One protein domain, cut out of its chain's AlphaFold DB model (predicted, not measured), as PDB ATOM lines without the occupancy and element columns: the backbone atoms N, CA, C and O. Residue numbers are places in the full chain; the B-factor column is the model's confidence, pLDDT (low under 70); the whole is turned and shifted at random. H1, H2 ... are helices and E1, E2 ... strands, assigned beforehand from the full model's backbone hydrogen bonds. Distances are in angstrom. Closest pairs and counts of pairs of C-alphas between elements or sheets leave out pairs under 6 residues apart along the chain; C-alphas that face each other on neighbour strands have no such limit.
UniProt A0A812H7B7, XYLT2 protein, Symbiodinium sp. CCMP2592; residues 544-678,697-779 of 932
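Overview. This is residues 544 to 678 and 697 to 779 of the 932 residues of the protein "XYLT2 protein" of Symbiodinium sp. CCMP2592 (UniProt A0A812H7B7). A strongly twisted sheet of five strands, with H1 and H2 on one face and H3 and H5 on the other, makes a three-layered body. Away from this body is a looser second part: the hairpin of E6 and E7, whose E6 comes close to the first residue of H3, with E5 running on into E6, and the strand pair E8 and E10 with H6 next to E10, H6 also packing on H5 of the body. The 218 printed residues include six named helices and ten named strands, in the order E1 H1 E2 H2 E3 H3 E4 H4 E5 E6 E7 E8 E9 H5 H6 E10; the class is mixed, helices and strands. The mixed large sheet runs E3 E2 E1 E4 E9. The whole is compact, radius of gyration of the C-alphas 18.1 A, spanning 58 by 42 by 34 A.

Arrangement. Start with E1 (544 to 549), H1 (553 to 563) and E2 (570 to 575), a strand-helix-strand unit, two parallel neighbours with a helix between, its crossover right-handed; N 547 and O 572 are 3.0 A apart. H1 runs along the strands at a height over the sheet of 9.4 A. H2 (582 to 593) and E3 (603 to 606) follow E2 in a second right-handed unit; N 604 and O 571 are 2.8 A apart, and H2 lies over E3 on the same face as H1. H3 (616 to 630), on the opposite face, leads to E4 (638 to 643) in a split right-handed unit, with E2 and E1 between its strands; look for N 546 and O 640 at 2.9 A. H4 (652 to 661) only grazes the sheet. Past the cut, E5 (700 to 703) pairs with no named strand and runs on into E6 (705 to 708) at 40 degrees. E6 and E7 (711 to 714) form an antiparallel hairpin, N 706 and O 713 at 2.9 A. E8 (728 to 732) and E10 (774 to 778) are antiparallel, N 729 and O 777 at 2.8 A. E9 (738 to 740) is antiparallel to E4, N 639 and O 739 at 2.8 A. H5 (741 to 752) touches H3, closest C-alphas Ala 627 and Asp 748, 6.7 A, and with residues 747 to 752 alone H6 (757 to 765), closest C-alphas Leu 751 and Ser 759, 4.7 A. Every O i to N i+4 pair is within hydrogen-bond range in H1, H2, H4, H5 and H6; in H3, 10 of 11.

Along the chain. Find C-alpha 544 at (-18.237, 7.604, -13.981), where E1 begins. H3 starts at (-38.751, 2.493, -21.959) and runs 21.2 A; E10 ends at (-23.955, -14.283, -27.363).

Size, cuts and confidence. The C-alphas farthest apart, of Asn 598 and Pro 678, are 59.6 A apart. Residues 679 to 696 are not printed, a gap of 8.4 A between C-alphas 678 and 697. The E7 to E8 link is long. Confidence is under 70 in 33 residues, among them 672 to 678 and 716 to 726.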
ATOM      1  N   ALA A 544     -17.101   6.799 -13.559       96.38
ATOM      2  CA  ALA A 544     -18.237   7.604 -13.981       96.38
ATOM      3  C   ALA A 544     -19.543   7.046 -13.393       96.38
ATOM      4  O   ALA A 544     -19.878   5.876 -13.575       96.38
ATOM      5  N   TYR A 545     -20.310   7.894 -12.714       97.44
ATOM      6  CA  TYR A 545     -21.576   7.521 -12.086       97.44
ATOM      7  C   TYR A 545     -22.764   8.113 -12.843       97.44
ATOM      8  O   TYR A 545     -22.785   9.315 -13.096       97.44
ATOM      9  N   LEU A 546     -23.790   7.307 -13.117       98.31
ATOM     10  CA  LEU A 546     -25.145   7.802 -13.364       98.31
ATOM     11  C   LEU A 546     -25.956   7.676 -12.078       98.31
ATOM     12  O   LEU A 546     -26.089   6.577 -11.545       98.31
ATOM     13  N   ILE A 547     -26.551   8.771 -11.609       98.19
ATOM     14  CA  ILE A 547     -27.487   8.746 -10.480       98.19
ATOM     15  C   ILE A 547     -28.869   9.163 -10.975       98.19
ATOM     16  O   ILE A 547     -29.071  10.309 -11.371       98.19
ATOM     17  N   LEU A 548     -29.814   8.227 -10.938       97.75
ATOM     18  CA  LEU A 548     -31.218   8.437 -11.279       97.75
ATOM     19  C   LEU A 548     -31.978   8.927 -10.040       97.75
ATOM     20  O   LEU A 548     -32.197   8.162  -9.097       97.75
ATOM     21  N   ALA A 549     -32.359  10.203 -10.016       96.56
ATOM     22  CA  ALA A 549     -33.015  10.820  -8.867       96.56
ATOM     23  C   ALA A 549     -34.452  11.247  -9.173       96.56
ATOM     24  O   ALA A 549     -34.729  11.890 -10.186       96.56
ATOM     25  N   HIS A 550     -35.358  10.914  -8.255       93.31
ATOM     26  CA  HIS A 550     -36.775  11.233  -8.354       93.31
ATOM     27  C   HIS A 550     -37.143  12.330  -7.353       93.31
ATOM     28  O   HIS A 550     -37.515  13.420  -7.770       93.31
ATOM     29  N   ASP A 551     -36.994  12.081  -6.047       91.75
ATOM     30  CA  ASP A 551     -37.430  13.015  -4.997       91.75
ATOM     31  C   ASP A 551     -36.395  13.286  -3.887       91.75
ATOM     32  O   ASP A 551     -36.541  14.255  -3.134       91.75
ATOM     33  N   LYS A 552     -35.302  12.516  -3.786       94.31
ATOM     34  CA  LYS A 552     -34.389  12.572  -2.619       94.31
ATOM     35  C   LYS A 552     -33.156  13.435  -2.849       94.31
ATOM     36  O   LYS A 552     -32.042  13.041  -2.513       94.31
ATOM     37  N   PHE A 553     -33.337  14.646  -3.370       93.56
ATOM     38  CA  PHE A 553     -32.243  15.554  -3.752       93.56
ATOM     39  C   PHE A 553     -31.178  15.759  -2.650       93.56
ATOM     40  O   PHE A 553     -29.983  15.774  -2.939       93.56
ATOM     41  N   VAL A 554     -31.569  15.828  -1.370       94.31
ATOM     42  CA  VAL A 554     -30.624  15.911  -0.231       94.31
ATOM     43  C   VAL A 554     -29.776  14.637  -0.080       94.31
ATOM     44  O   VAL A 554     -28.580  14.724   0.198       94.31
ATOM     45  N   GLN A 555     -30.363  13.458  -0.302       96.06
ATOM     46  CA  GLN A 555     -29.639  12.186  -0.291       96.06
ATOM     47  C   GLN A 555     -28.712  12.061  -1.504       96.06
ATOM     48  O   GLN A 555     -27.598  11.578  -1.347       96.06
ATOM     49  N   VAL A 556     -29.101  12.573  -2.678       96.69
ATOM     50  CA  VAL A 556     -28.222  12.634  -3.861       96.69
ATOM     51  C   VAL A 556     -26.979  13.481  -3.584       96.69
ATOM     52  O   VAL A 556     -25.875  13.048  -3.904       96.69
ATOM     53  N   ARG A 557     -27.120  14.644  -2.928       95.38
ATOM     54  CA  ARG A 557     -25.966  15.477  -2.534       95.38
ATOM     55  C   ARG A 557     -25.000  14.719  -1.617       95.38
ATOM     56  O   ARG A 557     -23.794  14.762  -1.838       95.38
ATOM     57  N   ARG A 558     -25.529  13.982  -0.630       95.38
ATOM     58  CA  ARG A 558     -24.741  13.122   0.277       95.38
ATOM     59  C   ARG A 558     -24.087  11.943  -0.448       95.38
ATOM     60  O   ARG A 558     -22.932  11.634  -0.180       95.38
ATOM     61  N   LEU A 559     -24.807  11.310  -1.374       95.50
ATOM     62  CA  LEU A 559     -24.320  10.201  -2.191       95.50
ATOM     63  C   LEU A 559     -23.148  10.650  -3.073       95.50
ATOM     64  O   LEU A 559     -22.083  10.047  -3.014       95.50
ATOM     65  N   VAL A 560     -23.305  11.744  -3.821       94.56
ATOM     66  CA  VAL A 560     -22.238  12.310  -4.663       94.56
ATOM     67  C   VAL A 560     -21.017  12.694  -3.825       94.56
ATOM     68  O   VAL A 560     -19.911  12.296  -4.173       94.56
ATOM     69  N   ALA A 561     -21.206  13.356  -2.678       91.62
ATOM     70  CA  ALA A 561     -20.111  13.702  -1.766       91.62
ATOM     71  C   ALA A 561     -19.380  12.483  -1.158       91.62
ATOM     72  O   ALA A 561     -18.266  12.629  -0.664       91.62
ATOM     73  N   ARG A 562     -19.980  11.282  -1.185       92.50
ATOM     74  CA  ARG A 562     -19.345  10.030  -0.737       92.50
ATOM     75  C   ARG A 562     -18.740   9.207  -1.884       92.50
ATOM     76  O   ARG A 562     -17.824   8.427  -1.634       92.50
ATOM     77  N   LEU A 563     -19.238   9.361  -3.111       91.81
ATOM     78  CA  LEU A 563     -18.735   8.678  -4.313       91.81
ATOM     79  C   LEU A 563     -17.567   9.417  -4.976       91.81
ATOM     80  O   LEU A 563     -16.662   8.777  -5.507       91.81
ATOM     81  N   LEU A 564     -17.572  10.752  -4.953       87.12
ATOM     82  CA  LEU A 564     -16.497  11.566  -5.515       87.12
ATOM     83  C   LEU A 564     -15.292  11.601  -4.565       87.12
ATOM     84  O   LEU A 564     -15.093  12.543  -3.805       87.12
ATOM     85  N   HIS A 565     -14.468  10.559  -4.651       68.81
ATOM     86  CA  HIS A 565     -13.100  10.555  -4.132       68.81
ATOM     87  C   HIS A 565     -12.288  11.725  -4.745       68.81
ATOM     88  O   HIS A 565     -12.614  12.152  -5.857       68.81
ATOM     89  N   PRO A 566     -11.227  12.252  -4.104       61.94
ATOM     90  CA  PRO A 566     -10.352  13.264  -4.717       61.94
ATOM     91  C   PRO A 566      -9.717  12.848  -6.064       61.94
ATOM     92  O   PRO A 566      -9.324  13.713  -6.841       61.94
ATOM     93  N   SER A 567      -9.647  11.553  -6.388       59.00
ATOM     94  CA  SER A 567      -9.153  11.042  -7.674       59.00
ATOM     95  C   SER A 567     -10.251  10.964  -8.751       59.00
ATOM     96  O   SER A 567     -11.172  10.162  -8.640       59.00
ATOM     97  N   ASP A 568     -10.122  11.794  -9.800       74.50
ATOM     98  CA  ASP A 568     -10.712  11.747 -11.169       74.50
ATOM     99  C   ASP A 568     -12.214  11.403 -11.391       74.50
ATOM    100  O   ASP A 568     -12.687  11.474 -12.524       74.50
ATOM    101  N   GLY A 569     -13.000  11.072 -10.365       85.25
ATOM    102  CA  GLY A 569     -14.385  10.620 -10.514       85.25
ATOM    103  C   GLY A 569     -15.335  11.695 -11.056       85.25
ATOM    104  O   GLY A 569     -15.227  12.869 -10.677       85.25
ATOM    105  N   LEU A 570     -16.291  11.266 -11.886       93.31
ATOM    106  CA  LEU A 570     -17.313  12.084 -12.548       93.31
ATOM    107  C   LEU A 570     -18.719  11.579 -12.187       93.31
ATOM    108  O   LEU A 570     -19.006  10.392 -12.322       93.31
ATOM    109  N   ALA A 571     -19.627  12.469 -11.790       95.62
ATOM    110  CA  ALA A 571     -21.033  12.146 -11.555       95.62
ATOM    111  C   ALA A 571     -21.947  12.855 -12.564       95.62
ATOM    112  O   ALA A 571     -21.883  14.070 -12.736       95.62
ATOM    113  N   LEU A 572     -22.847  12.106 -13.196       97.12
ATOM    114  CA  LEU A 572     -23.942  12.614 -14.013       97.12
ATOM    115  C   LEU A 572     -25.265  12.281 -13.313       97.12
ATOM    116  O   LEU A 572     -25.637  11.118 -13.164       97.12
ATOM    117  N   VAL A 573     -25.975  13.307 -12.860       97.50
ATOM    118  CA  VAL A 573     -27.255  13.164 -12.163       97.50
ATOM    119  C   VAL A 573     -28.397  13.406 -13.144       97.50
ATOM    120  O   VAL A 573     -28.508  14.483 -13.732       97.50
ATOM    121  N   HIS A 574     -29.280  12.422 -13.287       97.69
ATOM    122  CA  HIS A 574     -30.599  12.642 -13.868       97.69
ATOM    123  C   HIS A 574     -31.567  13.101 -12.776       97.69
ATOM    124  O   HIS A 574     -31.631  12.484 -11.714       97.69
ATOM    125  N   LEU A 575     -32.332  14.157 -13.048       96.56
ATOM    126  CA  LEU A 575     -33.459  14.585 -12.220       96.56
ATOM    127  C   LEU A 575     -34.764  14.330 -12.983       96.56
ATOM    128  O   LEU A 575     -34.958  14.870 -14.073       96.56
ATOM    129  N   ASP A 576     -35.662  13.521 -12.419       96.19
ATOM    130  CA  ASP A 576     -36.938  13.180 -13.054       96.19
ATOM    131  C   ASP A 576     -37.820  14.422 -13.252       96.19
ATOM    132  O   ASP A 576     -38.244  15.085 -12.298       96.19
ATOM    133  N   GLN A 577     -38.144  14.695 -14.519       94.19
ATOM    134  CA  GLN A 577     -38.928  15.844 -14.972       94.19
ATOM    135  C   GLN A 577     -40.312  15.946 -14.299       94.19
ATOM    136  O   GLN A 577     -40.917  17.014 -14.280       94.19
ATOM    137  N   LYS A 578     -40.834  14.850 -13.727       90.94
ATOM    138  CA  LYS A 578     -42.107  14.847 -12.978       90.94
ATOM    139  C   LYS A 578     -42.051  15.522 -11.610       90.94
ATOM    140  O   LYS A 578     -43.108  15.850 -11.075       90.94
ATOM    141  N   VAL A 579     -40.865  15.643 -11.018       86.62
ATOM    142  CA  VAL A 579     -40.691  16.070  -9.617       86.62
ATOM    143  C   VAL A 579     -39.779  17.284  -9.505       86.62
ATOM    144  O   VAL A 579     -40.002  18.126  -8.638       86.62
ATOM    145  N   ALA A 580     -38.788  17.411 -10.389       82.31
ATOM    146  CA  ALA A 580     -37.922  18.579 -10.446       82.31
ATOM    147  C   ALA A 580     -38.704  19.827 -10.899       82.31
ATOM    148  O   ALA A 580     -38.860  20.087 -12.090       82.31
ATOM    149  N   THR A 581     -39.179  20.635  -9.945       89.88
ATOM    150  CA  THR A 581     -39.596  22.016 -10.246       89.88
ATOM    151  C   THR A 581     -38.384  22.831 -10.700       89.88
ATOM    152  O   THR A 581     -37.273  22.572 -10.238       89.88
ATOM    153  N   GLU A 582     -38.569  23.855 -11.540       90.81
ATOM    154  CA  GLU A 582     -37.434  24.651 -12.048       90.81
ATOM    155  C   GLU A 582     -36.604  25.280 -10.909       90.81
ATOM    156  O   GLU A 582     -35.387  25.364 -11.002       90.81
ATOM    157  N   SER A 583     -37.234  25.622  -9.778       91.44
ATOM    158  CA  SER A 583     -36.543  26.100  -8.568       91.44
ATOM    159  C   SER A 583     -35.620  25.039  -7.944       91.44
ATOM    160  O   SER A 583     -34.480  25.338  -7.583       91.44
ATOM    161  N   GLN A 584     -36.072  23.782  -7.855       88.69
ATOM    162  CA  GLN A 584     -35.243  22.667  -7.380       88.69
ATOM    163  C   GLN A 584     -34.151  22.312  -8.388       88.69
ATOM    164  O   GLN A 584     -33.015  22.075  -7.985       88.69
ATOM    165  N   LEU A 585     -34.478  22.308  -9.682       89.94
ATOM    166  CA  LEU A 585     -33.534  22.080 -10.772       89.94
ATOM    167  C   LEU A 585     -32.422  23.137 -10.752       89.94
ATOM    168  O   LEU A 585     -31.249  22.782 -10.821       89.94
ATOM    169  N   GLU A 586     -32.762  24.408 -10.538       91.69
ATOM    170  CA  GLU A 586     -31.808  25.514 -10.441       91.69
ATOM    171  C   GLU A 586     -31.015  25.522  -9.121       91.69
ATOM    172  O   GLU A 586     -29.837  25.872  -9.105       91.69
ATOM    173  N   ASP A 587     -31.589  25.096  -7.991       92.50
ATOM    174  CA  ASP A 587     -30.801  24.813  -6.778       92.50
ATOM    175  C   ASP A 587     -29.825  23.644  -6.983       92.50
ATOM    176  O   ASP A 587     -28.689  23.674  -6.500       92.50
ATOM    177  N   PHE A 588     -30.222  22.621  -7.743       91.75
ATOM    178  CA  PHE A 588     -29.343  21.508  -8.074       91.75
ATOM    179  C   PHE A 588     -28.226  21.930  -9.035       91.75
ATOM    180  O   PHE A 588     -27.064  21.656  -8.732       91.75
ATOM    181  N   ARG A 589     -28.532  22.677 -10.110       91.50
ATOM    182  CA  ARG A 589     -27.540  23.282 -11.023       91.50
ATOM    183  C   ARG A 589     -26.527  24.131 -10.259       91.50
ATOM    184  O   ARG A 589     -25.331  23.882 -10.369       91.50
ATOM    185  N   ARG A 590     -26.982  25.056  -9.405       92.50
ATOM    186  CA  ARG A 590     -26.091  25.894  -8.578       92.50
ATOM    187  C   ARG A 590     -25.231  25.087  -7.607       92.50
ATOM    188  O   ARG A 590     -24.135  25.528  -7.280       92.50
ATOM    189  N   TRP A 591     -25.692  23.930  -7.127       93.12
ATOM    190  CA  TRP A 591     -24.876  23.022  -6.312       93.12
ATOM    191  C   TRP A 591     -23.834  22.252  -7.144       93.12
ATOM    192  O   TRP A 591     -22.672  22.196  -6.744       93.12
ATOM    193  N   ALA A 592     -24.200  21.733  -8.317       91.62
ATOM    194  CA  ALA A 592     -23.254  21.074  -9.221       91.62
ATOM    195  C   ALA A 592     -22.192  22.045  -9.767       91.62
ATOM    196  O   ALA A 592     -21.020  21.691  -9.831       91.62
ATOM    197  N   ALA A 593     -22.556  23.303 -10.030       89.31
ATOM    198  CA  ALA A 593     -21.615  24.360 -10.408       89.31
ATOM    199  C   ALA A 593     -20.569  24.667  -9.314       89.31
ATOM    200  O   ALA A 593     -19.456  25.076  -9.630       89.31
ATOM    201  N   ARG A 594     -20.875  24.410  -8.031       87.88
ATOM    202  CA  ARG A 594     -19.890  24.455  -6.927       87.88
ATOM    203  C   ARG A 594     -19.035  23.187  -6.815       87.88
ATOM    204  O   ARG A 594     -18.154  23.129  -5.971       87.88
ATOM    205  N   SER A 595     -19.284  22.188  -7.661       82.06
ATOM    206  CA  SER A 595     -18.482  20.963  -7.801       82.06
ATOM    207  C   SER A 595     -17.489  21.063  -8.975       82.06
ATOM    208  O   SER A 595     -17.102  20.052  -9.564       82.06
ATOM    209  N   PHE A 596     -17.109  22.291  -9.347       76.44
ATOM    210  CA  PHE A 596     -15.949  22.560 -10.190       76.44
ATOM    211  C   PHE A 596     -14.683  22.512  -9.334       76.44
ATOM    212  O   PHE A 596     -14.505  23.325  -8.432       76.44
ATOM    213  N   GLU A 597     -13.796  21.572  -9.637       69.31
ATOM    214  CA  GLU A 597     -12.556  21.337  -8.899       69.31
ATOM    215  C   GLU A 597     -11.406  21.253  -9.907       69.31
ATOM    216  O   GLU A 597     -11.521  20.574 -10.928       69.31
ATOM    217  N   ASN A 598     -10.313  21.990  -9.675       66.50
ATOM    218  CA  ASN A 598      -9.169  22.076 -10.599       66.50
ATOM    219  C   ASN A 598      -9.570  22.403 -12.059       66.50
ATOM    220  O   ASN A 598      -9.035  21.840 -13.015       66.50
ATOM    221  N   GLY A 599     -10.567  23.282 -12.233       69.56
ATOM    222  CA  GLY A 599     -11.112  23.671 -13.541       69.56
ATOM    223  C   GLY A 599     -11.976  22.607 -14.235       69.56
ATOM    224  O   GLY A 599     -12.407  22.825 -15.365       69.56
ATOM    225  N   ARG A 600     -12.249  21.466 -13.588       75.06
ATOM    226  CA  ARG A 600     -13.053  20.364 -14.136       75.06
ATOM    227  C   ARG A 600     -14.422  20.295 -13.469       75.06
ATOM    228  O   ARG A 600     -14.538  20.270 -12.247       75.06
ATOM    229  N   GLU A 601     -15.460  20.192 -14.288       83.31
ATOM    230  CA  GLU A 601     -16.830  19.922 -13.855       83.31
ATOM    231  C   GLU A 601     -16.956  18.461 -13.387       83.31
ATOM    232  O   GLU A 601     -16.968  17.542 -14.211       83.31
ATOM    233  N   ARG A 602     -17.036  18.228 -12.070       88.88
ATOM    234  CA  ARG A 602     -17.142  16.865 -11.510       88.88
ATOM    235  C   ARG A 602     -18.574  16.355 -11.372       88.88
ATOM    236  O   ARG A 602     -18.780  15.151 -11.225       88.88
ATOM    237  N   VAL A 603     -19.558  17.254 -11.422       94.19
ATOM    238  CA  VAL A 603     -20.985  16.932 -11.331       94.19
ATOM    239  C   VAL A 603     -21.728  17.600 -12.479       94.19
ATOM    240  O   VAL A 603     -21.717  18.821 -12.592       94.19
ATOM    241  N   ARG A 604     -22.418  16.802 -13.295       94.19
ATOM    242  CA  ARG A 604     -23.336  17.250 -14.352       94.19
ATOM    243  C   ARG A 604     -24.775  16.906 -14.008       94.19
ATOM    244  O   ARG A 604     -25.029  15.925 -13.311       94.19
ATOM    245  N   ILE A 605     -25.722  17.682 -14.531       95.19
ATOM    246  CA  ILE A 605     -27.163  17.478 -14.326       95.19
ATOM    247  C   ILE A 605     -27.895  17.509 -15.665       95.19
ATOM    248  O   ILE A 605     -27.647  18.389 -16.485       95.19
ATOM    249  N   PHE A 606     -28.845  16.594 -15.851       96.00
ATOM    250  CA  PHE A 606     -29.813  16.636 -16.947       96.00
ATOM    251  C   PHE A 606     -31.205  16.190 -16.469       96.00
ATOM    252  O   PHE A 606     -31.335  15.437 -15.508       96.00
ATOM    253  N   SER A 607     -32.259  16.675 -17.124       95.62
ATOM    254  CA  SER A 607     -33.658  16.459 -16.705       95.62
ATOM    255  C   SER A 607     -34.614  16.297 -17.893       95.62
ATOM    256  O   SER A 607     -35.793  16.631 -17.821       95.62
ATOM    257  N   GLU A 608     -34.091  15.805 -19.017       94.19
ATOM    258  CA  GLU A 608     -34.799  15.686 -20.304       94.19
ATOM    259  C   GLU A 608     -35.878  14.584 -20.312       94.19
ATOM    260  O   GLU A 608     -36.692  14.526 -21.230       94.19
ATOM    261  N   PHE A 609     -35.884  13.705 -19.301       95.25
ATOM    262  CA  PHE A 609     -36.714  12.500 -19.247       95.25
ATOM    263  C   PHE A 609     -37.649  12.490 -18.035       95.25
ATOM    264  O   PHE A 609     -37.226  12.668 -16.889       95.25
ATOM    265  N   SER A 610     -38.917  12.184 -18.311       95.50
ATOM    266  CA  SER A 610     -39.931  11.742 -17.352       95.50
ATOM    267  C   SER A 610     -39.805  10.222 -17.209       95.50
ATOM    268  O   SER A 610     -40.188   9.504 -18.127       95.50
ATOM    269  N   VAL A 611     -39.220   9.717 -16.115       95.44
ATOM    270  CA  VAL A 611     -38.753   8.310 -16.042       95.44
ATOM    271  C   VAL A 611     -39.746   7.407 -15.317       95.44
ATOM    272  O   VAL A 611     -39.989   7.554 -14.120       95.44
ATOM    273  N   HIS A 612     -40.348   6.454 -16.023       93.75
ATOM    274  CA  HIS A 612     -41.398   5.586 -15.488       93.75
ATOM    275  C   HIS A 612     -40.875   4.193 -15.168       93.75
ATOM    276  O   HIS A 612     -40.147   3.579 -15.941       93.75
ATOM    277  N   ARG A 613     -41.264   3.681 -13.996       90.38
ATOM    278  CA  ARG A 613     -40.775   2.402 -13.480       90.38
ATOM    279  C   ARG A 613     -41.170   1.251 -14.409       90.38
ATOM    280  O   ARG A 613     -42.359   0.964 -14.551       90.38
ATOM    281  N   GLY A 614     -40.177   0.571 -14.979       88.56
ATOM    282  CA  GLY A 614     -40.382  -0.501 -15.948       88.56
ATOM    283  C   GLY A 614     -40.825  -0.037 -17.336       88.56
ATOM    284  O   GLY A 614     -41.274  -0.867 -18.129       88.56
ATOM    285  N   GLY A 615     -40.768   1.269 -17.607       92.31
ATOM    286  CA  GLY A 615     -40.990   1.851 -18.922       92.31
ATOM    287  C   GLY A 615     -39.698   1.983 -19.721       92.31
ATOM    288  O   GLY A 615     -38.595   1.949 -19.176       92.31
ATOM    289  N   ARG A 616     -39.846   2.188 -21.031       94.00
ATOM    290  CA  ARG A 616     -38.751   2.493 -21.959       94.00
ATOM    291  C   ARG A 616     -37.911   3.681 -21.481       94.00
ATOM    292  O   ARG A 616     -36.693   3.657 -21.639       94.00
ATOM    293  N   SER A 617     -38.539   4.694 -20.881       95.62
ATOM    294  CA  SER A 617     -37.856   5.898 -20.388       95.62
ATOM    295  C   SER A 617     -36.735   5.607 -19.381       95.62
ATOM    296  O   SER A 617     -35.793   6.394 -19.300       95.62
ATOM    297  N   MET A 618     -36.776   4.467 -18.676       95.62
ATOM    298  CA  MET A 618     -35.699   4.000 -17.791       95.62
ATOM    299  C   MET A 618     -34.447   3.532 -18.552       95.62
ATOM    300  O   MET A 618     -33.331   3.748 -18.084       95.62
ATOM    301  N   LEU A 619     -34.603   2.930 -19.735       95.81
ATOM    302  CA  LEU A 619     -33.473   2.582 -20.601       95.81
ATOM    303  C   LEU A 619     -32.987   3.805 -21.392       95.81
ATOM    304  O   LEU A 619     -31.784   4.039 -21.482       95.81
ATOM    305  N   ASP A 620     -33.904   4.627 -21.906       96.12
ATOM    306  CA  ASP A 620     -33.552   5.800 -22.716       96.12
ATOM    307  C   ASP A 620     -32.741   6.838 -21.915       96.12
ATOM    308  O   ASP A 620     -31.763   7.382 -22.433       96.12
ATOM    309  N   VAL A 621     -33.055   7.051 -20.627       97.31
ATOM    310  CA  VAL A 621     -32.257   7.928 -19.748       97.31
ATOM    311  C   VAL A 621     -30.852   7.370 -19.476       97.31
ATOM    312  O   VAL A 621     -29.890   8.138 -19.409       97.31
ATOM    313  N   GLN A 622     -30.699   6.044 -19.379       97.56
ATOM    314  CA  GLN A 622     -29.394   5.396 -19.205       97.56
ATOM    315  C   GLN A 622     -28.546   5.506 -20.477       97.56
ATOM    316  O   GLN A 622     -27.372   5.857 -20.403       97.56
ATOM    317  N   LEU A 623     -29.139   5.292 -21.654       97.25
ATOM    318  CA  LEU A 623     -28.446   5.453 -22.935       97.25
ATOM    319  C   LEU A 623     -28.069   6.916 -23.211       97.25
ATOM    320  O   LEU A 623     -26.954   7.185 -23.666       97.25
ATOM    321  N   ARG A 624     -28.932   7.879 -22.857       97.56
ATOM    322  CA  ARG A 624     -28.581   9.307 -22.894       97.56
ATOM    323  C   ARG A 624     -27.395   9.613 -21.984       97.56
ATOM    324  O   ARG A 624     -26.479  10.315 -22.409       97.56
ATOM    325  N   ALA A 625     -27.397   9.085 -20.761       97.81
ATOM    326  CA  ALA A 625     -26.296   9.263 -19.824       97.81
ATOM    327  C   ALA A 625     -24.982   8.676 -20.353       97.81
ATOM    328  O   ALA A 625     -23.954   9.342 -20.283       97.81
ATOM    329  N   ILE A 626     -25.020   7.478 -20.945       97.56
ATOM    330  CA  ILE A 626     -23.864   6.852 -21.599       97.56
ATOM    331  C   ILE A 626     -23.309   7.769 -22.700       97.56
ATOM    332  O   ILE A 626     -22.122   8.084 -22.675       97.56
ATOM    333  N   ALA A 627     -24.153   8.285 -23.599       97.50
ATOM    334  CA  ALA A 627     -23.717   9.203 -24.654       97.50
ATOM    335  C   ALA A 627     -23.120  10.519 -24.102       97.50
ATOM    336  O   ALA A 627     -22.095  10.988 -24.598       97.50
ATOM    337  N   LEU A 628     -23.716  11.100 -23.052       97.06
ATOM    338  CA  LEU A 628     -23.205  12.309 -22.380       97.06
ATOM    339  C   LEU A 628     -21.874  12.072 -21.644       97.06
ATOM    340  O   LEU A 628     -21.041  12.976 -21.570       97.06
ATOM    341  N   LEU A 629     -21.659  10.870 -21.104       96.44
ATOM    342  CA  LEU A 629     -20.409  10.479 -20.451       96.44
ATOM    343  C   LEU A 629     -19.312  10.160 -21.474       96.44
ATOM    344  O   LEU A 629     -18.172  10.577 -21.279       96.44
ATOM    345  N   LEU A 630     -19.630   9.478 -22.577       96.88
ATOM    346  CA  LEU A 630     -18.673   9.182 -23.651       96.88
ATOM    347  C   LEU A 630     -18.196  10.450 -24.370       96.88
ATOM    348  O   LEU A 630     -17.005  10.564 -24.661       96.88
ATOM    349  N   ALA A 631     -19.094  11.421 -24.568       95.56
ATOM    350  CA  ALA A 631     -18.781  12.754 -25.087       95.56
ATOM    351  C   ALA A 631     -18.081  13.681 -24.069       95.56
ATOM    352  O   ALA A 631     -17.747  14.820 -24.402       95.56
ATOM    353  N   SER A 632     -17.860  13.237 -22.826       92.44
ATOM    354  CA  SER A 632     -17.125  14.019 -21.830       92.44
ATOM    355  C   SER A 632     -15.619  14.026 -22.135       92.44
ATOM    356  O   SER A 632     -15.053  12.956 -22.365       92.44
ATOM    357  N   PRO A 633     -14.927  15.181 -22.042       89.62
ATOM    358  CA  PRO A 633     -13.466  15.238 -22.144       89.62
ATOM    359  C   PRO A 633     -12.752  14.657 -20.909       89.62
ATOM    360  O   PRO A 633     -11.534  14.497 -20.917       89.62
ATOM    361  N   VAL A 634     -13.488  14.354 -19.832       89.88
ATOM    362  CA  VAL A 634     -12.948  13.671 -18.650       89.88
ATOM    363  C   VAL A 634     -12.760  12.191 -18.979       89.88
ATOM    364  O   VAL A 634     -13.721  11.504 -19.328       89.88
ATOM    365  N   ALA A 635     -11.530  11.693 -18.845       90.81
ATOM    366  CA  ALA A 635     -11.236  10.273 -18.984       90.81
ATOM    367  C   ALA A 635     -11.844   9.478 -17.815       90.81
ATOM    368  O   ALA A 635     -11.628   9.804 -16.651       90.81
ATOM    369  N   TRP A 636     -12.582   8.421 -18.143       94.38
ATOM    370  CA  TRP A 636     -13.155   7.459 -17.203       94.38
ATOM    371  C   TRP A 636     -13.121   6.064 -17.828       94.38
ATOM    372  O   TRP A 636     -13.033   5.927 -19.048       94.38
ATOM    373  N   GLU A 637     -13.171   5.030 -16.998       95.62
ATOM    374  CA  GLU A 637     -12.921   3.637 -17.382       95.62
ATOM    375  C   GLU A 637     -14.114   2.729 -17.097       95.62
ATOM    376  O   GLU A 637     -14.355   1.773 -17.837       95.62
ATOM    377  N   TYR A 638     -14.886   3.059 -16.058       97.12
ATOM    378  CA  TYR A 638     -16.088   2.335 -15.663       97.12
ATOM    379  C   TYR A 638     -17.280   3.255 -15.463       97.12
ATOM    380  O   TYR A 638     -17.166   4.323 -14.871       97.12
ATOM    381  N   TYR A 639     -18.433   2.780 -15.916       97.75
ATOM    382  CA  TYR A 639     -19.751   3.345 -15.676       97.75
ATOM    383  C   TYR A 639     -20.465   2.553 -14.583       97.75
ATOM    384  O   TYR A 639     -20.504   1.322 -14.641       97.75
ATOM    385  N   ILE A 640     -21.073   3.250 -13.625       97.62
ATOM    386  CA  ILE A 640     -21.863   2.673 -12.532       97.62
ATOM    387  C   ILE A 640     -23.212   3.398 -12.486       97.62
ATOM    388  O   ILE A 640     -23.238   4.614 -12.291       97.62
ATOM    389  N   ASN A 641     -24.334   2.687 -12.641       98.06
ATOM    390  CA  ASN A 641     -25.661   3.279 -12.431       98.06
ATOM    391  C   ASN A 641     -26.146   3.077 -10.986       98.06
ATOM    392  O   ASN A 641     -25.913   2.046 -10.359       98.06
ATOM    393  N   LEU A 642     -26.819   4.095 -10.458       97.94
ATOM    394  CA  LEU A 642     -27.340   4.181  -9.096       97.94
ATOM    395  C   LEU A 642     -28.672   4.945  -9.103       97.94
ATOM    396  O   LEU A 642     -29.027   5.602 -10.083       97.94
ATOM    397  N   SER A 643     -29.381   4.921  -7.976       97.38
ATOM    398  CA  SER A 643     -30.537   5.790  -7.721       97.38
ATOM    399  C   SER A 643     -30.344   6.645  -6.470       97.38
ATOM    400  O   SER A 643     -29.461   6.376  -5.655       97.38
ATOM    401  N   ASP A 644     -31.237   7.611  -6.258       96.50
ATOM    402  CA  ASP A 644     -31.304   8.419  -5.031       96.50
ATOM    403  C   ASP A 644     -31.586   7.636  -3.725       96.50
ATOM    404  O   ASP A 644     -31.544   8.209  -2.634       96.50
ATOM    405  N   THR A 645     -31.824   6.319  -3.809       97.00
ATOM    406  CA  THR A 645     -31.940   5.410  -2.656       97.00
ATOM    407  C   THR A 645     -30.692   4.577  -2.385       97.00
ATOM    408  O   THR A 645     -30.682   3.821  -1.415       97.00
ATOM    409  N   HIS A 646     -29.665   4.658  -3.231       97.56
ATOM    410  CA  HIS A 646     -28.422   3.914  -3.041       97.56
ATOM    411  C   HIS A 646     -27.455   4.641  -2.098       97.56
ATOM    412  O   HIS A 646     -27.512   5.858  -1.907       97.56
ATOM    413  N   TYR A 647     -26.546   3.868  -1.506       96.19
ATOM    414  CA  TYR A 647     -25.401   4.364  -0.753       96.19
ATOM    415  C   TYR A 647     -24.267   3.334  -0.853       96.19
ATOM    416  O   TYR A 647     -24.561   2.136  -0.798       96.19
ATOM    417  N   PRO A 648     -22.998   3.740  -1.039       94.38
ATOM    418  CA  PRO A 648     -21.889   2.796  -1.055       94.38
ATOM    419  C   PRO A 648     -21.704   2.185   0.337       94.38
ATOM    420  O   PRO A 648     -21.708   2.897   1.341       94.38
ATOM    421  N   ALA A 649     -21.526   0.864   0.388       93.38
ATOM    422  CA  ALA A 649     -21.200   0.156   1.627       93.38
ATOM    423  C   ALA A 649     -19.750   0.404   2.084       93.38
ATOM    424  O   ALA A 649     -19.448   0.222   3.259       93.38
ATOM    425  N   ASP A 650     -18.880   0.835   1.165       92.00
ATOM    426  CA  ASP A 650     -17.428   0.888   1.346       92.00
ATOM    427  C   ASP A 650     -16.819   2.228   0.867       92.00
ATOM    428  O   ASP A 650     -17.536   3.206   0.608       92.00
ATOM    429  N   ALA A 651     -15.491   2.325   0.792       88.94
ATOM    430  CA  ALA A 651     -14.764   3.470   0.248       88.94
ATOM    431  C   ALA A 651     -14.722   3.472  -1.291       88.94
ATOM    432  O   ALA A 651     -14.542   2.438  -1.932       88.94
ATOM    433  N   ALA A 652     -14.836   4.655  -1.903       89.00
ATOM    434  CA  ALA A 652     -14.754   4.815  -3.358       89.00
ATOM    435  C   ALA A 652     -13.394   4.359  -3.932       89.00
ATOM    436  O   ALA A 652     -13.359   3.732  -4.990       89.00
ATOM    437  N   SER A 653     -12.304   4.585  -3.190       89.75
ATOM    438  CA  SER A 653     -10.954   4.080  -3.475       89.75
ATOM    439  C   SER A 653     -10.876   2.555  -3.549       89.75
ATOM    440  O   SER A 653     -10.239   2.014  -4.454       89.75
ATOM    441  N   TRP A 654     -11.575   1.840  -2.659       90.50
ATOM    442  CA  TRP A 654     -11.650   0.374  -2.691       90.50
ATOM    443  C   TRP A 654     -12.310  -0.113  -3.987       90.50
ATOM    444  O   TRP A 654     -11.749  -0.954  -4.690       90.50
ATOM    445  N   PHE A 655     -13.449   0.480  -4.371       90.56
ATOM    446  CA  PHE A 655     -14.119   0.146  -5.635       90.56
ATOM    447  C   PHE A 655     -13.250   0.471  -6.857       90.56
ATOM    448  O   PHE A 655     -13.168  -0.343  -7.774       90.56
ATOM    449  N   ALA A 656     -12.575   1.622  -6.875       92.81
ATOM    450  CA  ALA A 656     -11.694   2.012  -7.974       92.81
ATOM    451  C   ALA A 656     -10.452   1.105  -8.090       92.81
ATOM    452  O   ALA A 656     -10.031   0.773  -9.199       92.81
ATOM    453  N   SER A 657      -9.909   0.646  -6.959       92.31
ATOM    454  CA  SER A 657      -8.804  -0.322  -6.892       92.31
ATOM    455  C   SER A 657      -9.228  -1.708  -7.392       92.31
ATOM    456  O   SER A 657      -8.558  -2.301  -8.237       92.31
ATOM    457  N   TYR A 658     -10.379  -2.203  -6.925       93.81
ATOM    458  CA  TYR A 658     -10.956  -3.482  -7.346       93.81
ATOM    459  C   TYR A 658     -11.261  -3.507  -8.853       93.81
ATOM    460  O   TYR A 658     -10.922  -4.456  -9.559       93.81
ATOM    461  N   LEU A 659     -11.863  -2.434  -9.375       94.56
ATOM    462  CA  LEU A 659     -12.208  -2.326 -10.793       94.56
ATOM    463  C   LEU A 659     -10.975  -2.156 -11.699       94.56
ATOM    464  O   LEU A 659     -10.999  -2.640 -12.836       94.56
ATOM    465  N   TRP A 660      -9.892  -1.542 -11.203       93.31
ATOM    466  CA  TRP A 660      -8.597  -1.526 -11.894       93.31
ATOM    467  C   TRP A 660      -7.991  -2.929 -11.990       93.31
ATOM    468  O   TRP A 660      -7.641  -3.358 -13.087       93.31
ATOM    469  N   LEU A 661      -7.953  -3.684 -10.884       94.00
ATOM    470  CA  LEU A 661      -7.396  -5.046 -10.849       94.00
ATOM    471  C   LEU A 661      -8.112  -6.010 -11.816       94.00
ATOM    472  O   LEU A 661      -7.525  -6.973 -12.301       94.00
ATOM    473  N   HIS A 662      -9.377  -5.729 -12.135       94.12
ATOM    474  CA  HIS A 662     -10.203  -6.520 -13.047       94.12
ATOM    475  C   HIS A 662     -10.514  -5.806 -14.378       94.12
ATOM    476  O   HIS A 662     -11.563  -6.055 -14.984       94.12
ATOM    477  N   ARG A 663      -9.624  -4.910 -14.836       93.19
ATOM    478  CA  ARG A 663      -9.812  -4.025 -16.003       93.19
ATOM    479  C   ARG A 663     -10.450  -4.715 -17.219       93.19
ATOM    480  O   ARG A 663      -9.937  -5.698 -17.741       93.19
ATOM    481  N   GLY A 664     -11.565  -4.162 -17.700       93.25
ATOM    482  CA  GLY A 664     -12.309  -4.677 -18.861       93.25
ATOM    483  C   GLY A 664     -13.386  -5.720 -18.529       93.25
ATOM    484  O   GLY A 664     -14.182  -6.078 -19.403       93.25
ATOM    485  N   THR A 665     -13.479  -6.168 -17.275       96.44
ATOM    486  CA  THR A 665     -14.580  -7.020 -16.799       96.44
ATOM    487  C   THR A 665     -15.880  -6.220 -16.725       96.44
ATOM    488  O   THR A 665     -15.890  -5.071 -16.302       96.44
ATOM    489  N   ASN A 666     -17.005  -6.816 -17.121       97.25
ATOM    490  CA  ASN A 666     -18.324  -6.180 -17.040       97.25
ATOM    491  C   ASN A 666     -19.185  -6.906 -15.997       97.25
ATOM    492  O   ASN A 666     -19.408  -8.113 -16.099       97.25
ATOM    493  N   TYR A 667     -19.681  -6.176 -14.999       96.94
ATOM    494  CA  TYR A 667     -20.382  -6.741 -13.848       96.94
ATOM    495  C   TYR A 667     -21.894  -6.671 -14.048       96.94
ATOM    496  O   TYR A 667     -22.534  -5.616 -13.988       96.94
ATOM    497  N   ALA A 668     -22.465  -7.849 -14.281       93.50
ATOM    498  CA  ALA A 668     -23.863  -8.058 -14.607       93.50
ATOM    499  C   ALA A 668     -24.402  -9.241 -13.796       93.50
ATOM    500  O   ALA A 668     -24.154 -10.398 -14.137       93.50
ATOM    501  N   ARG A 669     -25.161  -8.984 -12.723       91.69
ATOM    502  CA  ARG A 669     -25.827 -10.079 -12.003       91.69
ATOM    503  C   ARG A 669     -26.914 -10.676 -12.897       91.69
ATOM    504  O   ARG A 669     -27.790  -9.954 -13.356       91.69
ATOM    505  N   ILE A 670     -26.894 -11.991 -13.096       86.88
ATOM    506  CA  ILE A 670     -27.933 -12.729 -13.828       86.88
ATOM    507  C   ILE A 670     -28.740 -13.547 -12.813       86.88
ATOM    508  O   ILE A 670     -28.195 -14.385 -12.098       86.88
ATOM    509  N   THR A 671     -30.041 -13.284 -12.695       76.88
ATOM    510  CA  THR A 671     -30.916 -13.781 -11.611       76.88
ATOM    511  C   THR A 671     -31.630 -15.087 -11.969       76.88
ATOM    512  O   THR A 671     -32.803 -15.288 -11.657       76.88
ATOM    513  N   SER A 672     -30.879 -16.003 -12.583       59.97
ATOM    514  CA  SER A 672     -31.321 -17.229 -13.265       59.97
ATOM    515  C   SER A 672     -32.101 -17.004 -14.564       59.97
ATOM    516  O   SER A 672     -33.057 -16.233 -14.660       59.97
ATOM    517  N   THR A 673     -31.708 -17.757 -15.584       54.03
ATOM    518  CA  THR A 673     -32.495 -17.986 -16.791       54.03
ATOM    519  C   THR A 673     -33.558 -19.034 -16.462       54.03
ATOM    520  O   THR A 673     -33.306 -20.230 -16.593       54.03
ATOM    521  N   LYS A 674     -34.737 -18.606 -15.987       50.91
ATOM    522  CA  LYS A 674     -35.881 -19.515 -15.802       50.91
ATOM    523  C   LYS A 674     -36.248 -20.136 -17.152       50.91
ATOM    524  O   LYS A 674     -36.900 -19.495 -17.974       50.91
ATOM    525  N   TYR A 675     -35.808 -21.371 -17.372       53.69
ATOM    526  CA  TYR A 675     -36.099 -22.117 -18.586       53.69
ATOM    527  C   TYR A 675     -37.609 -22.320 -18.721       53.69
ATOM    528  O   TYR A 675     -38.281 -22.745 -17.779       53.69
ATOM    529  N   TYR A 676     -38.142 -21.987 -19.894       46.78
ATOM    530  CA  TYR A 676     -39.537 -22.224 -20.235       46.78
ATOM    531  C   TYR A 676     -39.573 -23.347 -21.264       46.78
ATOM    532  O   TYR A 676     -39.318 -23.114 -22.441       46.78
ATOM    533  N   ASP A 677     -39.852 -24.564 -20.806       52.59
ATOM    534  CA  ASP A 677     -40.103 -25.698 -21.692       52.59
ATOM    535  C   ASP A 677     -41.521 -25.553 -22.287       52.59
ATOM    536  O   ASP A 677     -42.504 -25.669 -21.547       52.59
ATOM    537  N   PRO A 678     -41.663 -25.280 -23.600       46.91
ATOM    538  CA  PRO A 678     -42.967 -25.087 -24.226       46.91
ATOM    539  C   PRO A 678     -43.743 -26.402 -24.404       46.91
ATOM    540  O   PRO A 678     -44.925 -26.362 -24.741       46.91
ATOM    541  N   TYR A 697     -35.263 -22.663 -25.217       51.03
ATOM    542  CA  TYR A 697     -35.589 -21.242 -25.328       51.03
ATOM    543  C   TYR A 697     -35.801 -20.580 -23.957       51.03
ATOM    544  O   TYR A 697     -36.753 -20.863 -23.228       51.03
ATOM    545  N   ILE A 698     -34.946 -19.609 -23.630       52.91
ATOM    546  CA  ILE A 698     -35.140 -18.725 -22.476       52.91
ATOM    547  C   ILE A 698     -36.124 -17.629 -22.888       52.91
ATOM    548  O   ILE A 698     -35.743 -16.556 -23.360       52.91
ATOM    549  N   ALA A 699     -37.414 -17.945 -22.772       53.56
ATOM    550  CA  ALA A 699     -38.496 -17.031 -23.110       53.56
ATOM    551  C   ALA A 699     -38.445 -15.763 -22.238       53.56
ATOM    552  O   ALA A 699     -38.365 -15.833 -21.008       53.56
ATOM    553  N   CYS A 700     -38.552 -14.592 -22.870       60.94
ATOM    554  CA  CYS A 700     -38.756 -13.339 -22.156       60.94
ATOM    555  C   CYS A 700     -40.152 -13.334 -21.519       60.94
ATOM    556  O   CYS A 700     -41.125 -12.936 -22.147       60.94
ATOM    557  N   ASP A 701     -40.239 -13.719 -20.245       67.62
ATOM    558  CA  ASP A 701     -41.466 -13.680 -19.427       67.62
ATOM    559  C   ASP A 701     -41.871 -12.240 -19.014       67.62
ATOM    560  O   ASP A 701     -42.390 -11.988 -17.928       67.62
ATOM    561  N   ARG A 702     -41.569 -11.262 -19.877       74.38
ATOM    562  CA  ARG A 702     -42.039  -9.876 -19.819       74.38
ATOM    563  C   ARG A 702     -43.097  -9.711 -20.897       74.38
ATOM    564  O   ARG A 702     -42.868 -10.094 -22.042       74.38
ATOM    565  N   SER A 703     -44.240  -9.140 -20.534       81.19
ATOM    566  CA  SER A 703     -45.253  -8.785 -21.519       81.19
ATOM    567  C   SER A 703     -44.758  -7.647 -22.408       81.19
ATOM    568  O   SER A 703     -43.991  -6.781 -21.958       81.19
ATOM    569  N   LEU A 704     -45.248  -7.640 -23.650       85.69
ATOM    570  CA  LEU A 704     -45.220  -6.465 -24.517       85.69
ATOM    571  C   LEU A 704     -45.802  -5.269 -23.765       85.69
ATOM    572  O   LEU A 704     -46.919  -5.344 -23.239       85.69
ATOM    573  N   ALA A 705     -45.057  -4.170 -23.731       88.75
ATOM    574  CA  ALA A 705     -45.476  -2.950 -23.067       88.75
ATOM    575  C   ALA A 705     -45.139  -1.723 -23.913       88.75
ATOM    576  O   ALA A 705     -44.109  -1.663 -24.577       88.75
ATOM    577  N   PHE A 706     -46.031  -0.741 -23.868       89.50
ATOM    578  CA  PHE A 706     -45.904   0.527 -24.564       89.50
ATOM    579  C   PHE A 706     -46.064   1.671 -23.559       89.50
ATOM    580  O   PHE A 706     -46.969   1.651 -22.723       89.50
ATOM    581  N   GLU A 707     -45.180   2.662 -23.623       93.06
ATOM    582  CA  GLU A 707     -45.176   3.810 -22.718       93.06
ATOM    583  C   GLU A 707     -45.706   5.058 -23.433       93.06
ATOM    584  O   GLU A 707     -45.216   5.427 -24.497       93.06
ATOM    585  N   CYS A 708     -46.719   5.707 -22.858       93.06
ATOM    586  CA  CYS A 708     -47.314   6.924 -23.412       93.06
ATOM    587  C   CYS A 708     -48.006   7.747 -22.318       93.06
ATOM    588  O   CYS A 708     -48.545   7.180 -21.370       93.06
ATOM    589  N   GLU A 709     -47.973   9.082 -22.424       90.81
ATOM    590  CA  GLU A 709     -48.557  10.018 -21.436       90.81
ATOM    591  C   GLU A 709     -48.136   9.728 -19.979       90.81
ATOM    592  O   GLU A 709     -48.913   9.870 -19.033       90.81
ATOM    593  N   GLY A 710     -46.890   9.279 -19.794       88.62
ATOM    594  CA  GLY A 710     -46.359   8.890 -18.488       88.62
ATOM    595  C   GLY A 710     -47.073   7.691 -17.856       88.62
ATOM    596  O   GLY A 710     -47.255   7.640 -16.638       88.62
ATOM    597  N   ARG A 711     -47.533   6.745 -18.681       90.69
ATOM    598  CA  ARG A 711     -48.158   5.489 -18.260       90.69
ATOM    599  C   ARG A 711     -47.597   4.328 -19.065       90.69
ATOM    600  O   ARG A 711     -47.503   4.398 -20.288       90.69
ATOM    601  N   LEU A 712     -47.293   3.238 -18.368       91.25
ATOM    602  CA  LEU A 712     -46.958   1.962 -18.985       91.25
ATOM    603  C   LEU A 712     -48.238   1.161 -19.240       91.25
ATOM    604  O   LEU A 712     -48.978   0.833 -18.308       91.25
ATOM    605  N   PHE A 713     -48.486   0.823 -20.498       89.50
ATOM    606  CA  PHE A 713     -49.583  -0.034 -20.918       89.50
ATOM    607  C   PHE A 713     -49.020  -1.383 -21.365       89.50
ATOM    608  O   PHE A 713     -48.407  -1.484 -22.425       89.50
ATOM    609  N   SER A 714     -49.243  -2.435 -20.574       86.31
ATOM    610  CA  SER A 714     -49.067  -3.802 -21.076       86.31
ATOM    611  C   SER A 714     -50.115  -4.048 -22.157       86.31
ATOM    612  O   SER A 714     -51.293  -3.779 -21.916       86.31
ATOM    613  N   LEU A 715     -49.688  -4.543 -23.318       77.75
ATOM    614  CA  LEU A 715     -50.578  -4.792 -24.450       77.75
ATOM    615  C   LEU A 715     -51.371  -6.077 -24.202       77.75
ATOM    616  O   LEU A 715     -52.544  -5.989 -23.854       77.75
ATOM    617  N   THR A 716     -50.703  -7.232 -24.233       69.19
ATOM    618  CA  THR A 716     -51.369  -8.545 -24.251       69.19
ATOM    619  C   THR A 716     -51.111  -9.354 -22.970       69.19
ATOM    620  O   THR A 716     -49.953  -9.649 -22.651       69.19
ATOM    621  N   PRO A 717     -52.148  -9.759 -22.207       56.56
ATOM    622  CA  PRO A 717     -51.996 -10.623 -21.034       56.56
ATOM    623  C   PRO A 717     -51.752 -12.099 -21.409       56.56
ATOM    624  O   PRO A 717     -52.666 -12.917 -21.387       56.56
ATOM    625  N   GLY A 718     -50.503 -12.459 -21.717       55.19
ATOM    626  CA  GLY A 718     -50.072 -13.864 -21.828       55.19
ATOM    627  C   GLY A 718     -49.333 -14.235 -23.112       55.19
ATOM    628  O   GLY A 718     -48.637 -15.250 -23.119       55.19
ATOM    629  N   GLU A 719     -49.397 -13.410 -24.162       58.25
ATOM    630  CA  GLU A 719     -48.456 -13.543 -25.278       58.25
ATOM    631  C   GLU A 719     -47.054 -13.150 -24.801       58.25
ATOM    632  O   GLU A 719     -46.774 -11.997 -24.460       58.25
ATOM    633  N   LYS A 720     -46.170 -14.148 -24.736       61.47
ATOM    634  CA  LYS A 720     -44.749 -13.945 -24.453       61.47
ATOM    635  C   LYS A 720     -44.090 -13.389 -25.707       61.47
ATOM    636  O   LYS A 720     -44.368 -13.876 -26.803       61.47
ATOM    637  N   PHE A 721     -43.195 -12.416 -25.551       62.59
ATOM    638  CA  PHE A 721     -42.424 -11.913 -26.686       62.59
ATOM    639  C   PHE A 721     -41.676 -13.089 -27.348       62.59
ATOM    640  O   PHE A 721     -41.067 -13.887 -26.620       62.59
ATOM    641  N   PRO A 722     -41.728 -13.244 -28.688       61.28
ATOM    642  CA  PRO A 722     -41.001 -14.309 -29.372       61.28
ATOM    643  C   PRO A 722     -39.512 -14.215 -29.033       61.28
ATOM    644  O   PRO A 722     -38.993 -13.129 -28.781       61.28
ATOM    645  N   ALA A 723     -38.816 -15.352 -28.985       59.78
ATOM    646  CA  ALA A 723     -37.412 -15.365 -28.584       59.78
ATOM    647  C   ALA A 723     -36.586 -14.383 -29.437       59.78
ATOM    648  O   ALA A 723     -36.627 -14.446 -30.668       59.78
ATOM    649  N   LEU A 724     -35.854 -13.484 -28.759       63.62
ATOM    650  CA  LEU A 724     -34.954 -12.508 -29.384       63.62
ATOM    651  C   LEU A 724     -34.053 -13.209 -30.410       63.62
ATOM    652  O   LEU A 724     -33.607 -14.325 -30.149       63.62
ATOM    653  N   PHE A 725     -33.819 -12.548 -31.551       67.31
ATOM    654  CA  PHE A 725     -33.087 -13.014 -32.744       67.31
ATOM    655  C   PHE A 725     -32.340 -14.354 -32.607       67.31
ATOM    656  O   PHE A 725     -31.390 -14.459 -31.836       67.31
ATOM    657  N   ALA A 726     -32.695 -15.347 -33.429       69.69
ATOM    658  CA  ALA A 726     -32.065 -16.671 -33.430       69.69
ATOM    659  C   ALA A 726     -30.521 -16.604 -33.358       69.69
ATOM    660  O   ALA A 726     -29.871 -16.033 -34.235       69.69
ATOM    661  N   GLY A 727     -29.950 -17.184 -32.296       76.81
ATOM    662  CA  GLY A 727     -28.528 -17.081 -31.936       76.81
ATOM    663  C   GLY A 727     -28.236 -16.167 -30.734       76.81
ATOM    664  O   GLY A 727     -27.164 -16.271 -30.139       76.81
ATOM    665  N   VAL A 728     -29.186 -15.321 -30.324       80.75
ATOM    666  CA  VAL A 728     -29.107 -14.496 -29.110       80.75
ATOM    667  C   VAL A 728     -29.784 -15.215 -27.947       80.75
ATOM    668  O   VAL A 728     -30.927 -15.653 -28.031       80.75
ATOM    669  N   THR A 729     -29.076 -15.326 -26.826       79.81
ATOM    670  CA  THR A 729     -29.616 -15.852 -25.569       79.81
ATOM    671  C   THR A 729     -30.086 -14.681 -24.711       79.81
ATOM    672  O   THR A 729     -29.298 -13.781 -24.437       79.81
ATOM    673  N   SER A 730     -31.345 -14.665 -24.269       77.81
ATOM    674  CA  SER A 730     -31.794 -13.647 -23.309       77.81
ATOM    675  C   SER A 730     -31.369 -14.009 -21.887       77.81
ATOM    676  O   SER A 730     -31.547 -15.146 -21.448       77.81
ATOM    677  N   ALA A 731     -30.850 -13.032 -21.150       83.50
ATOM    678  CA  ALA A 731     -30.636 -13.101 -19.713       83.50
ATOM    679  C   ALA A 731     -31.488 -12.043 -18.990       83.50
ATOM    680  O   ALA A 731     -31.826 -10.994 -19.544       83.50
ATOM    681  N   SER A 732     -31.816 -12.320 -17.726       84.31
ATOM    682  CA  SER A 732     -32.479 -11.375 -16.821       84.31
ATOM    683  C   SER A 732     -31.589 -11.110 -15.611       84.31
ATOM    684  O   SER A 732     -30.928 -12.026 -15.123       84.31
ATOM    685  N   GLY A 733     -31.594  -9.879 -15.117       89.88
ATOM    686  CA  GLY A 733     -30.877  -9.446 -13.917       89.88
ATOM    687  C   GLY A 733     -31.546  -8.218 -13.301       89.88
ATOM    688  O   GLY A 733     -32.529  -7.753 -13.863       89.88
ATOM    689  N   PRO A 734     -31.041  -7.664 -12.186       92.62
ATOM    690  CA  PRO A 734     -31.370  -6.292 -11.806       92.62
ATOM    691  C   PRO A 734     -30.893  -5.298 -12.878       92.62
ATOM    692  O   PRO A 734     -29.987  -5.605 -13.658       92.62
ATOM    693  N   GLU A 735     -31.458  -4.095 -12.861       93.88
ATOM    694  CA  GLU A 735     -31.057  -2.941 -13.686       93.88
ATOM    695  C   GLU A 735     -29.655  -2.391 -13.332       93.88
ATOM    696  O   GLU A 735     -28.998  -1.754 -14.154       93.88
ATOM    697  N   TRP A 736     -29.168  -2.672 -12.119       96.75
ATOM    698  CA  TRP A 736     -27.903  -2.159 -11.583       96.75
ATOM    699  C   TRP A 736     -26.676  -2.879 -12.175       96.75
ATOM    700  O   TRP A 736     -26.664  -4.111 -12.311       96.75
ATOM    701  N   VAL A 737     -25.651  -2.110 -12.560       97.31
ATOM    702  CA  VAL A 737     -24.474  -2.558 -13.324       97.31
ATOM    703  C   VAL A 737     -23.193  -1.799 -12.992       97.31
ATOM    704  O   VAL A 737     -23.226  -0.636 -12.599       97.31
ATOM    705  N   ILE A 738     -22.061  -2.451 -13.277       97.75
ATOM    706  CA  ILE A 738     -20.781  -1.781 -13.527       97.75
ATOM    707  C   ILE A 738     -20.297  -2.220 -14.913       97.75
ATOM    708  O   ILE A 738     -20.129  -3.417 -15.147       97.75
ATOM    709  N   LEU A 739     -20.116  -1.281 -15.842       98.06
ATOM    710  CA  LEU A 739     -19.768  -1.563 -17.242       98.06
ATOM    711  C   LEU A 739     -18.464  -0.867 -17.632       98.06
ATOM    712  O   LEU A 739     -18.239   0.278 -17.243       98.06
ATOM    713  N   SER A 740     -17.616  -1.539 -18.411       97.81
ATOM    714  CA  SER A 740     -16.383  -0.939 -18.924       97.81
ATOM    715  C   SER A 740     -16.693   0.073 -20.029       97.81
ATOM    716  O   SER A 740     -17.608  -0.126 -20.833       97.81
ATOM    717  N   ARG A 741     -15.897   1.142 -20.118       97.44
ATOM    718  CA  ARG A 741     -16.041   2.174 -21.156       97.44
ATOM    719  C   ARG A 741     -16.055   1.581 -22.570       97.44
ATOM    720  O   ARG A 741     -16.954   1.893 -23.339       97.44
ATOM    721  N   SER A 742     -15.161   0.637 -22.856       97.50
ATOM    722  CA  SER A 742     -15.077  -0.060 -24.149       97.50
ATOM    723  C   SER A 742     -16.338  -0.849 -24.532       97.50
ATOM    724  O   SER A 742     -16.663  -0.960 -25.712       97.50
ATOM    725  N   PHE A 743     -17.077  -1.390 -23.556       97.75
ATOM    726  CA  PHE A 743     -18.361  -2.043 -23.820       97.75
ATOM    727  C   PHE A 743     -19.448  -1.011 -24.147       97.75
ATOM    728  O   PHE A 743     -20.290  -1.250 -25.011       97.75
ATOM    729  N   LEU A 744     -19.410   0.148 -23.490       97.81
ATOM    730  CA  LEU A 744     -20.339   1.244 -23.743       97.81
ATOM    731  C   LEU A 744     -20.073   1.970 -25.063       97.81
ATOM    732  O   LEU A 744     -21.032   2.352 -25.724       97.81
ATOM    733  N   GLU A 745     -18.814   2.094 -25.481       97.50
ATOM    734  CA  GLU A 745     -18.430   2.603 -26.803       97.50
ATOM    735  C   GLU A 745     -19.014   1.709 -27.908       97.50
ATOM    736  O   GLU A 745     -19.743   2.202 -28.763       97.50
ATOM    737  N   TYR A 746     -18.857   0.383 -27.801       96.88
ATOM    738  CA  TYR A 746     -19.509  -0.581 -28.701       96.88
ATOM    739  C   TYR A 746     -21.051  -0.474 -28.711       96.88
ATOM    740  O   TYR A 746     -21.681  -0.651 -29.757       96.88
ATOM    741  N   VAL A 747     -21.684  -0.186 -27.566       96.31
ATOM    742  CA  VAL A 747     -23.144   0.008 -27.494       96.31
ATOM    743  C   VAL A 747     -23.572   1.317 -28.166       96.31
ATOM    744  O   VAL A 747     -24.522   1.309 -28.942       96.31
ATOM    745  N   ASP A 748     -22.882   2.425 -27.906       96.56
ATOM    746  CA  ASP A 748     -23.188   3.751 -28.456       96.56
ATOM    747  C   ASP A 748     -22.922   3.829 -29.974       96.56
ATOM    748  O   ASP A 748     -23.783   4.283 -30.731       96.56
ATOM    749  N   GLU A 749     -21.796   3.290 -30.452       96.06
ATOM    750  CA  GLU A 749     -21.530   3.094 -31.886       96.06
ATOM    751  C   GLU A 749     -22.598   2.199 -32.528       96.06
ATOM    752  O   GLU A 749     -23.204   2.567 -33.537       96.06
ATOM    753  N   GLY A 750     -22.914   1.066 -31.895       95.44
ATOM    754  CA  GLY A 750     -23.942   0.145 -32.366       95.44
ATOM    755  C   GLY A 750     -25.355   0.745 -32.393       95.44
ATOM    756  O   GLY A 750     -26.168   0.329 -33.215       95.44
ATOM    757  N   LEU A 751     -25.679   1.720 -31.542       94.31
ATOM    758  CA  LEU A 751     -26.959   2.436 -31.588       94.31
ATOM    759  C   LEU A 751     -27.005   3.464 -32.727       94.31
ATOM    760  O   LEU A 751     -28.049   3.611 -33.364       94.31
ATOM    761  N   LYS A 752     -25.880   4.132 -33.015       94.19
ATOM    762  CA  LYS A 752     -25.725   5.061 -34.152       94.19
ATOM    763  C   LYS A 752     -25.775   4.324 -35.493       94.19
ATOM    764  O   LYS A 752     -26.399   4.798 -36.442       94.19
ATOM    765  N   GLU A 753     -25.186   3.132 -35.567       93.06
ATOM    766  CA  GLU A 753     -25.362   2.204 -36.682       93.06
ATOM    767  C   GLU A 753     -26.770   1.572 -36.667       93.06
ATOM    768  O   GLU A 753     -26.962   0.437 -36.231       93.06
ATOM    769  N   GLY A 754     -27.775   2.270 -37.205       85.62
ATOM    770  CA  GLY A 754     -29.186   1.835 -37.203       85.62
ATOM    771  C   GLY A 754     -29.513   0.476 -37.861       85.62
ATOM    772  O   GLY A 754     -30.652   0.020 -37.796       85.62
ATOM    773  N   ALA A 755     -28.543  -0.194 -38.495       87.88
ATOM    774  CA  ALA A 755     -28.667  -1.554 -39.041       87.88
ATOM    775  C   ALA A 755     -27.929  -2.632 -38.210       87.88
ATOM    776  O   ALA A 755     -28.023  -3.834 -38.507       87.88
ATOM    777  N   SER A 756     -27.191  -2.230 -37.172       91.19
ATOM    778  CA  SER A 756     -26.351  -3.112 -36.360       91.19
ATOM    779  C   SER A 756     -27.168  -4.149 -35.582       91.19
ATOM    780  O   SER A 756     -28.404  -4.173 -35.591       91.19
ATOM    781  N   LEU A 757     -26.461  -5.045 -34.894       88.94
ATOM    782  CA  LEU A 757     -27.078  -5.979 -33.962       88.94
ATOM    783  C   LEU A 757     -27.546  -5.282 -32.672       88.94
ATOM    784  O   LEU A 757     -28.579  -5.664 -32.130       88.94
ATOM    785  N   VAL A 758     -26.842  -4.241 -32.212       90.94
ATOM    786  CA  VAL A 758     -27.197  -3.480 -31.001       90.94
ATOM    787  C   VAL A 758     -28.471  -2.670 -31.223       90.94
ATOM    788  O   VAL A 758     -29.391  -2.784 -30.420       90.94
ATOM    789  N   SER A 759     -28.569  -1.930 -32.332       91.00
ATOM    790  CA  SER A 759     -29.754  -1.126 -32.661       91.00
ATOM    791  C   SER A 759     -31.021  -1.990 -32.738       91.00
ATOM    792  O   SER A 759     -32.019  -1.693 -32.086       91.00
ATOM    793  N   ARG A 760     -30.949  -3.145 -33.416       88.44
ATOM    794  CA  ARG A 760     -32.056  -4.119 -33.481       88.44
ATOM    795  C   ARG A 760     -32.422  -4.731 -32.127       88.44
ATOM    796  O   ARG A 760     -33.601  -4.947 -31.866       88.44
ATOM    797  N   LEU A 761     -31.435  -5.015 -31.274       88.81
ATOM    798  CA  LEU A 761     -31.685  -5.539 -29.928       88.81
ATOM    799  C   LEU A 761     -32.295  -4.480 -29.008       88.81
ATOM    800  O   LEU A 761     -33.223  -4.803 -28.278       88.81
ATOM    801  N   TYR A 762     -31.838  -3.227 -29.076       90.25
ATOM    802  CA  TYR A 762     -32.473  -2.098 -28.395       90.25
ATOM    803  C   TYR A 762     -33.933  -1.959 -28.824       90.25
ATOM    804  O   TYR A 762     -34.809  -1.879 -27.967       90.25
ATOM    805  N   ASP A 763     -34.207  -2.028 -30.128       88.19
ATOM    806  CA  ASP A 763     -35.561  -1.901 -30.658       88.19
ATOM    807  C   ASP A 763     -36.504  -2.985 -30.107       88.19
ATOM    808  O   ASP A 763     -37.644  -2.689 -29.751       88.19
ATOM    809  N   ASP A 764     -36.070  -4.245 -30.022       85.25
ATOM    810  CA  ASP A 764     -36.850  -5.314 -29.374       85.25
ATOM    811  C   ASP A 764     -36.943  -5.138 -27.851       85.25
ATOM    812  O   ASP A 764     -38.012  -5.354 -27.279       85.25
ATOM    813  N   LEU A 765     -35.872  -4.693 -27.184       86.81
ATOM    814  CA  LEU A 765     -35.865  -4.452 -25.739       86.81
ATOM    815  C   LEU A 765     -36.870  -3.371 -25.333       86.81
ATOM    816  O   LEU A 765     -37.685  -3.630 -24.453       86.81
ATOM    817  N   VAL A 766     -36.903  -2.212 -26.004       88.38
ATOM    818  CA  VAL A 766     -37.855  -1.118 -25.701       88.38
ATOM    819  C   VAL A 766     -39.324  -1.462 -25.972       88.38
ATOM    820  O   VAL A 766     -40.201  -0.632 -25.738       88.38
ATOM    821  N   SER A 767     -39.597  -2.674 -26.462       87.00
ATOM    822  CA  SER A 767     -40.945  -3.226 -26.615       87.00
ATOM    823  C   SER A 767     -41.415  -4.040 -25.400       87.00
ATOM    824  O   SER A 767     -42.575  -4.453 -25.339       87.00
ATOM    825  N   LEU A 768     -40.522  -4.312 -24.446       87.25
ATOM    826  CA  LEU A 768     -40.784  -5.106 -23.249       87.25
ATOM    827  C   LEU A 768     -41.098  -4.215 -22.046       87.25
ATOM    828  O   LEU A 768     -40.591  -3.105 -21.913       87.25
ATOM    829  N   SER A 769     -41.868  -4.753 -21.104       88.25
ATOM    830  CA  SER A 769     -41.892  -4.229 -19.736       88.25
ATOM    831  C   SER A 769     -40.546  -4.464 -19.037       88.25
ATOM    832  O   SER A 769     -40.013  -5.575 -19.071       88.25
ATOM    833  N   ILE A 770     -40.032  -3.440 -18.347       90.00
ATOM    834  CA  ILE A 770     -38.764  -3.467 -17.590       90.00
ATOM    835  C   ILE A 770     -37.579  -3.880 -18.502       90.00
ATOM    836  O   ILE A 770     -36.970  -4.939 -18.291       90.00
ATOM    837  N   PRO A 771     -37.282  -3.100 -19.564       91.12
ATOM    838  CA  PRO A 771     -36.209  -3.401 -20.515       91.12
ATOM    839  C   PRO A 771     -34.807  -3.369 -19.887       91.12
ATOM    840  O   PRO A 771     -33.952  -4.166 -20.263       91.12
ATOM    841  N   GLU A 772     -34.583  -2.508 -18.895       90.12
ATOM    842  CA  GLU A 772     -33.329  -2.337 -18.149       90.12
ATOM    843  C   GLU A 772     -32.864  -3.602 -17.396       90.12
ATOM    844  O   GLU A 772     -31.672  -3.802 -17.171       90.12
ATOM    845  N   GLU A 773     -33.785  -4.509 -17.056       88.31
ATOM    846  CA  GLU A 773     -33.469  -5.803 -16.433       88.31
ATOM    847  C   GLU A 773     -33.110  -6.907 -17.451       88.31
ATOM    848  O   GLU A 773     -32.840  -8.052 -17.062       88.31
ATOM    849  N   LYS A 774     -33.134  -6.612 -18.758       81.62
ATOM    850  CA  LYS A 774     -32.935  -7.586 -19.843       81.62
ATOM    851  C   LYS A 774     -31.623  -7.366 -20.580       81.62
ATOM    852  O   LYS A 774     -31.225  -6.249 -20.888       81.62
ATOM    853  N   ARG A 775     -30.927  -8.472 -20.856       73.69
ATOM    854  CA  ARG A 775     -29.557  -8.460 -21.382       73.69
ATOM    855  C   ARG A 775     -29.420  -9.491 -22.506       73.69
ATOM    856  O   ARG A 775     -29.665 -10.672 -22.250       73.69
ATOM    857  N   PRO A 776     -29.033  -9.101 -23.732       61.47
ATOM    858  CA  PRO A 776     -28.664 -10.059 -24.765       61.47
ATOM    859  C   PRO A 776     -27.299 -10.679 -24.441       61.47
ATOM    860  O   PRO A 776     -26.371  -9.991 -24.019       61.47
ATOM    861  N   SER A 777     -27.167 -11.985 -24.652       57.84
ATOM    862  CA  SER A 777     -25.932 -12.744 -24.466       57.84
ATOM    863  C   SER A 777     -25.641 -13.584 -25.709       57.84
ATOM    864  O   SER A 777     -26.532 -14.227 -26.266       57.84
ATOM    865  N   PHE A 778     -24.385 -13.583 -26.155       47.72
ATOM    866  CA  PHE A 778     -23.955 -14.283 -27.363       47.72
ATOM    867  C   PHE A 778     -23.159 -15.540 -26.999       47.72
ATOM    868  O   PHE A 778     -22.011 -15.455 -26.563       47.72
ATOM    869  N   ARG A 779     -23.733 -16.727 -27.228       41.97
ATOM    870  CA  ARG A 779     -22.955 -17.975 -27.200       41.97
ATOM    871  C   ARG A 779     -22.084 -18.049 -28.458       41.97
ATOM    872  O   ARG A 779     -22.590 -18.285 -29.552       41.97
TER     873      ARG A 779